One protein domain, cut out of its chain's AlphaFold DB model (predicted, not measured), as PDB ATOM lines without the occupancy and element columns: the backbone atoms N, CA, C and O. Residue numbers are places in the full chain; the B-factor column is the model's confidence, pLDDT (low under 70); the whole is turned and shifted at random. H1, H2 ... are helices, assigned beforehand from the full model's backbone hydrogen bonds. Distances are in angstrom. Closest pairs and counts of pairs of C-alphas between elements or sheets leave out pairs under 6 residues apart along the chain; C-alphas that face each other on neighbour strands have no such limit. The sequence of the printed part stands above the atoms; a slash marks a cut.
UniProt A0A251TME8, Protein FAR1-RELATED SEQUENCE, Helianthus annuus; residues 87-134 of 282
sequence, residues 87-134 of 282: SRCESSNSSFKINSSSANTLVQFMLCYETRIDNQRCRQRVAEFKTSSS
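What this domain is: This is residues 87 to 134 of the 282 residues of the protein "Protein FAR1-RELATED SEQUENCE" of Helianthus annuus (UniProt A0A251TME8). A long, straight helix, H2, makes the length of this model, and a shorter helix, H1, folds back over its first half as a loose, open helical hairpin. Residues 121 to 134, of which 121 to 133 belong to H2, stick out and stand free. The printed part has 48 residues with two named helices, H1 then H2, and no named strand: all helix, loose, with a radius of gyration of the C-alphas of 13.6 A and spans of 45 by 22 by 10 A.

Where its parts are: Find C-alpha 106 at (32.699, 14.475, 18.926); from there H2, residues 106 to 133, runs 40.4 A to C-alpha 133 at (-2.845, -0.278, 31.112). Go back to C-alpha 87 at (12.587, 21.475, 34.725), where H1, residues 87 to 97, begins; it is 14.3 A long.

How they stand to each other: Look at residues 112 to 116, with which alone H2 touches H1; the closest C-alphas, of Ser 95 and Arg 116, are 7.0 A apart. The two run opposite ways at a steep tilt of 42 degrees. In H1 and H2 every O i to N i+4 pair is within hydrogen-bond range.

The domain as a whole: The C-alphas farthest apart, of Ala 103 and Ser 134, are 44.7 A from each other. The printed part has no cut, and the link from H1 to H2, 8 residues, is short. Expect low confidence at residues 87 to 101, with pLDDT under 70.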
ATOM      1  N   SER A  87      12.466  22.891  35.039       56.97
ATOM      2  CA  SER A  87      12.587  21.475  34.725       56.97
ATOM      3  C   SER A  87      12.903  21.192  33.264       56.97
ATOM      4  O   SER A  87      13.597  20.222  33.040       56.97
ATOM      5  N   ARG A  88      12.467  21.987  32.273       57.91
ATOM      6  CA  ARG A  88      12.848  21.734  30.869       57.91
ATOM      7  C   ARG A  88      14.331  22.005  30.632       57.91
ATOM      8  O   ARG A  88      15.060  21.117  30.199       57.91
ATOM      9  N   CYS A  89      14.782  23.217  30.944       60.06
ATOM     10  CA  CYS A  89      16.183  23.592  30.769       60.06
ATOM     11  C   CYS A  89      17.083  22.815  31.731       60.06
ATOM     12  O   CYS A  89      18.153  22.375  31.339       60.06
ATOM     13  N   GLU A  90      16.649  22.592  32.971       63.09
ATOM     14  CA  GLU A  90      17.380  21.819  33.972       63.09
ATOM     15  C   GLU A  90      17.397  20.327  33.654       63.09
ATOM     16  O   GLU A  90      18.453  19.729  33.803       63.09
ATOM     17  N   SER A  91      16.307  19.721  33.162       66.25
ATOM     18  CA  SER A  91      16.331  18.315  32.743       66.25
ATOM     19  C   SER A  91      17.235  18.128  31.546       66.25
ATOM     20  O   SER A  91      18.007  17.178  31.535       66.25
ATOM     21  N   SER A  92      17.177  19.021  30.553       65.25
ATOM     22  CA  SER A  92      18.062  18.946  29.390       65.25
ATOM     23  C   SER A  92      19.512  19.173  29.811       65.25
ATOM     24  O   SER A  92      20.374  18.360  29.500       65.25
ATOM     25  N   ASN A  93      19.785  20.205  30.609       67.69
ATOM     26  CA  ASN A  93      21.134  20.520  31.069       67.69
ATOM     27  C   ASN A  93      21.700  19.429  31.988       67.69
ATOM     28  O   ASN A  93      22.828  19.008  31.793       67.69
ATOM     29  N   SER A  94      20.927  18.917  32.949       69.75
ATOM     30  CA  SER A  94      21.293  17.746  33.761       69.75
ATOM     31  C   SER A  94      21.510  16.518  32.881       69.75
ATOM     32  O   SER A  94      22.463  15.769  33.090       69.75
ATOM     33  N   SER A  95      20.671  16.339  31.856       65.06
ATOM     34  CA  SER A  95      20.794  15.189  30.973       65.06
ATOM     35  C   SER A  95      22.079  15.209  30.156       65.06
ATOM     36  O   SER A  95      22.680  14.163  29.959       65.06
ATOM     37  N   PHE A  96      22.550  16.375  29.726       68.81
ATOM     38  CA  PHE A  96      23.796  16.451  28.967       68.81
ATOM     39  C   PHE A  96      25.028  16.638  29.861       68.81
ATOM     40  O   PHE A  96      26.066  16.051  29.585       68.81
ATOM     41  N   LYS A  97      24.924  17.328  31.003       67.81
ATOM     42  CA  LYS A  97      26.060  17.557  31.918       67.81
ATOM     43  C   LYS A  97      26.677  16.297  32.512       67.81
ATOM     44  O   LYS A  97      27.867  16.293  32.781       67.81
ATOM     45  N   ILE A  98      25.886  15.254  32.754       63.12
ATOM     46  CA  ILE A  98      26.394  14.020  33.381       63.12
ATOM     47  C   ILE A  98      27.299  13.236  32.412       63.12
ATOM     48  O   ILE A  98      28.163  12.489  32.858       63.12
ATOM     49  N   ASN A  99      27.127  13.406  31.097       58.03
ATOM     50  CA  ASN A  99      27.805  12.589  30.085       58.03
ATOM     51  C   ASN A  99      28.652  13.397  29.095       58.03
ATOM     52  O   ASN A  99      29.403  12.804  28.327       58.03
ATOM     53  N   SER A 100      28.539  14.724  29.088       63.03
ATOM     54  CA  SER A 100      29.278  15.612  28.194       63.03
ATOM     55  C   SER A 100      30.255  16.457  29.005       63.03
ATOM     56  O   SER A 100      29.867  17.446  29.625       63.03
ATOM     57  N   SER A 101      31.523  16.050  29.003       68.75
ATOM     58  CA  SER A 101      32.637  16.883  29.461       68.75
ATOM     59  C   SER A 101      33.174  17.705  28.291       68.75
ATOM     60  O   SER A 101      33.099  17.268  27.142       68.75
ATOM     61  N   SER A 102      33.777  18.863  28.573       70.06
ATOM     62  CA  SER A 102      34.531  19.637  27.575       70.06
ATOM     63  C   SER A 102      35.713  18.858  26.985       70.06
ATOM     64  O   SER A 102      36.249  19.257  25.960       70.06
ATOM     65  N   ALA A 103      36.112  17.755  27.629       74.88
ATOM     66  CA  ALA A 103      37.156  16.847  27.168       74.88
ATOM     67  C   ALA A 103      36.658  15.728  26.227       74.88
ATOM     68  O   ALA A 103      37.476  14.964  25.722       74.88
ATOM     69  N   ASN A 104      35.345  15.589  25.999       78.88
ATOM     70  CA  ASN A 104      34.824  14.526  25.138       78.88
ATOM     71  C   ASN A 104      35.136  14.794  23.661       78.88
ATOM     72  O   ASN A 104      34.963  15.910  23.170       78.88
ATOM     73  N   THR A 105      35.478  13.743  22.915       85.38
ATOM     74  CA  THR A 105      35.514  13.815  21.449       85.38
ATOM     75  C   THR A 105      34.100  13.934  20.875       85.38
ATOM     76  O   THR A 105      33.112  13.559  21.515       85.38
ATOM     77  N   LEU A 106      33.986  14.401  19.626       82.94
ATOM     78  CA  LEU A 106      32.699  14.475  18.926       82.94
ATOM     79  C   LEU A 106      31.981  13.114  18.898       82.94
ATOM     80  O   LEU A 106      30.780  13.043  19.137       82.94
ATOM     81  N   VAL A 107      32.721  12.023  18.680       84.88
ATOM     82  CA  VAL A 107      32.164  10.659  18.666       84.88
ATOM     83  C   VAL A 107      31.590  10.284  20.035       84.88
ATOM     84  O   VAL A 107      30.467   9.792  20.123       84.88
ATOM     85  N   GLN A 108      32.317  10.570  21.119       80.56
ATOM     86  CA  GLN A 108      31.838  10.320  22.482       80.56
ATOM     87  C   GLN A 108      30.590  11.148  22.807       80.56
ATOM     88  O   GLN A 108      29.662  10.641  23.440       80.56
ATOM     89  N   PHE A 109      30.535  12.401  22.349       82.88
ATOM     90  CA  PHE A 109      29.341  13.234  22.482       82.88
ATOM     91  C   PHE A 109      28.138  12.618  21.757       82.88
ATOM     92  O   PHE A 109      27.069  12.503  22.357       82.88
ATOM     93  N   MET A 110      28.314  12.166  20.512       83.44
ATOM     94  CA  MET A 110      27.234  11.577  19.715       83.44
ATOM     95  C   MET A 110      26.674  10.291  20.336       83.44
ATOM     96  O   MET A 110      25.456  10.143  20.424       83.44
ATOM     97  N   LEU A 111      27.536   9.414  20.860       81.94
ATOM     98  CA  LEU A 111      27.111   8.207  21.587       81.94
ATOM     99  C   LEU A 111      26.325   8.547  22.862       81.94
ATOM    100  O   LEU A 111      25.296   7.937  23.168       81.94
ATOM    101  N   CYS A 112      26.785   9.555  23.610       80.31
ATOM    102  CA  CYS A 112      26.080  10.025  24.799       80.31
ATOM    103  C   CYS A 112      24.714  10.617  24.440       80.31
ATOM    104  O   CYS A 112      23.729  10.332  25.122       80.31
ATOM    105  N   TYR A 113      24.645  11.410  23.370       82.06
ATOM    106  CA  TYR A 113      23.408  12.004  22.878       82.06
ATOM    107  C   TYR A 113      22.369  10.935  22.524       82.06
ATOM    108  O   TYR A 113      21.260  10.977  23.059       82.06
ATOM    109  N   GLU A 114      22.727   9.937  21.712       80.81
ATOM    110  CA  GLU A 114      21.818   8.840  21.348       80.81
ATOM    111  C   GLU A 114      21.307   8.091  22.575       80.81
ATOM    112  O   GLU A 114      20.098   7.929  22.743       80.81
ATOM    113  N   THR A 115      22.214   7.721  23.483       82.25
ATOM    114  CA  THR A 115      21.854   7.050  24.738       82.25
ATOM    115  C   THR A 115      20.827   7.865  25.529       82.25
ATOM    116  O   THR A 115      19.913   7.309  26.141       82.25
ATOM    117  N   ARG A 116      20.927   9.201  25.532       80.25
ATOM    118  CA  ARG A 116      19.947  10.066  26.208       80.25
ATOM    119  C   ARG A 116      18.609  10.113  25.494       80.25
ATOM    120  O   ARG A 116      17.580  10.033  26.169       80.25
ATOM    121  N   ILE A 117      18.614  10.222  24.170       82.69
ATOM    122  CA  ILE A 117      17.383  10.204  23.380       82.69
ATOM    123  C   ILE A 117      16.663   8.864  23.548       82.69
ATOM    124  O   ILE A 117      15.453   8.857  23.775       82.69
ATOM    125  N   ASP A 118      17.385   7.744  23.529       83.06
ATOM    126  CA  ASP A 118      16.790   6.422  23.722       83.06
ATOM    127  C   ASP A 118      16.228   6.244  25.139       83.06
ATOM    128  O   ASP A 118      15.081   5.834  25.309       83.06
ATOM    129  N   ASN A 119      16.951   6.691  26.172       83.31
ATOM    130  CA  ASN A 119      16.422   6.725  27.539       83.31
ATOM    131  C   ASN A 119      15.141   7.570  27.654       83.31
ATOM    132  O   ASN A 119      14.197   7.183  28.347       83.31
ATOM    133  N   GLN A 120      15.083   8.722  26.980       82.75
ATOM    134  CA  GLN A 120      13.884   9.561  26.948       82.75
ATOM    135  C   GLN A 120      12.720   8.855  26.235       82.75
ATOM    136  O   GLN A 120      11.603   8.862  26.756       82.75
ATOM    137  N   ARG A 121      12.973   8.202  25.094       83.94
ATOM    138  CA  ARG A 121      11.977   7.394  24.368       83.94
ATOM    139  C   ARG A 121      11.488   6.218  25.211       83.94
ATOM    140  O   ARG A 121      10.287   5.984  25.289       83.94
ATOM    141  N   CYS A 122      12.386   5.520  25.901       85.19
ATOM    142  CA  CYS A 122      12.048   4.428  26.807       85.19
ATOM    143  C   CYS A 122      11.138   4.905  27.949       85.19
ATOM    144  O   CYS A 122      10.073   4.330  28.167       85.19
ATOM    145  N   ARG A 123      11.485   6.018  28.614       85.25
ATOM    146  CA  ARG A 123      10.629   6.635  29.645       85.25
ATOM    147  C   ARG A 123       9.251   7.009  29.105       85.25
ATOM    148  O   ARG A 123       8.258   6.789  29.794       85.25
ATOM    149  N   GLN A 124       9.188   7.540  27.884       83.69
ATOM    150  CA  GLN A 124       7.923   7.848  27.220       83.69
ATOM    151  C   GLN A 124       7.088   6.578  26.988       83.69
ATOM    152  O   GLN A 124       5.923   6.561  27.375       83.69
ATOM    153  N   ARG A 125       7.687   5.500  26.457       83.50
ATOM    154  CA  ARG A 125       7.012   4.201  26.265       83.50
ATOM    155  C   ARG A 125       6.459   3.639  27.574       83.50
ATOM    156  O   ARG A 125       5.321   3.191  27.612       83.50
ATOM    157  N   VAL A 126       7.230   3.703  28.662       87.25
ATOM    158  CA  VAL A 126       6.778   3.253  29.993       87.25
ATOM    159  C   VAL A 126       5.599   4.093  30.495       87.25
ATOM    160  O   VAL A 126       4.628   3.547  31.019       87.25
ATOM    161  N   ALA A 127       5.653   5.419  30.333       86.25
ATOM    162  CA  ALA A 127       4.572   6.316  30.743       86.25
ATOM    163  C   ALA A 127       3.281   6.095  29.934       86.25
ATOM    164  O   ALA A 127       2.176   6.166  30.480       86.25
ATOM    165  N   GLU A 128       3.415   5.803  28.645       84.31
ATOM    166  CA  GLU A 128       2.301   5.495  27.756       84.31
ATOM    167  C   GLU A 128       1.699   4.129  28.055       84.31
ATOM    168  O   GLU A 128       0.490   4.042  28.239       84.31
ATOM    169  N   PHE A 129       2.532   3.101  28.250       85.69
ATOM    170  CA  PHE A 129       2.078   1.791  28.713       85.69
ATOM    171  C   PHE A 129       1.297   1.908  30.022       85.69
ATOM    172  O   PHE A 129       0.215   1.344  30.152       85.69
ATOM    173  N   LYS A 130       1.792   2.691  30.988       86.38
ATOM    174  CA  LYS A 130       1.064   2.968  32.235       86.38
ATOM    175  C   LYS A 130      -0.285   3.651  31.987       86.38
ATOM    176  O   LYS A 130      -1.247   3.365  32.686       86.38
ATOM    177  N   THR A 131      -0.362   4.540  31.001       84.44
ATOM    178  CA  THR A 131      -1.610   5.217  30.618       84.44
ATOM    179  C   THR A 131      -2.592   4.273  29.920       84.44
ATOM    180  O   THR A 131      -3.789   4.345  30.177       84.44
ATOM    181  N   SER A 132      -2.116   3.373  29.059       83.50
ATOM    182  CA  SER A 132      -2.972   2.415  28.354       83.50
ATOM    183  C   SER A 132      -3.425   1.262  29.248       83.50
ATOM    184  O   SER A 132      -4.534   0.772  29.079       83.50
ATOM    185  N   SER A 133      -2.574   0.829  30.184       85.00
ATOM    186  CA  SER A 133      -2.845  -0.278  31.112       85.00
ATOM    187  C   SER A 133      -3.590   0.145  32.374       85.00
ATOM    188  O   SER A 133      -4.116  -0.714  33.080       85.00
ATOM    189  N   SER A 134      -3.639   1.444  32.691       83.31
ATOM    190  CA  SER A 134      -4.406   1.904  33.841       83.31
ATOM    191  C   SER A 134      -5.884   1.613  33.635       83.31
ATOM    192  O   SER A 134      -6.434   1.915  32.577       83.31
TER     193      SER A 134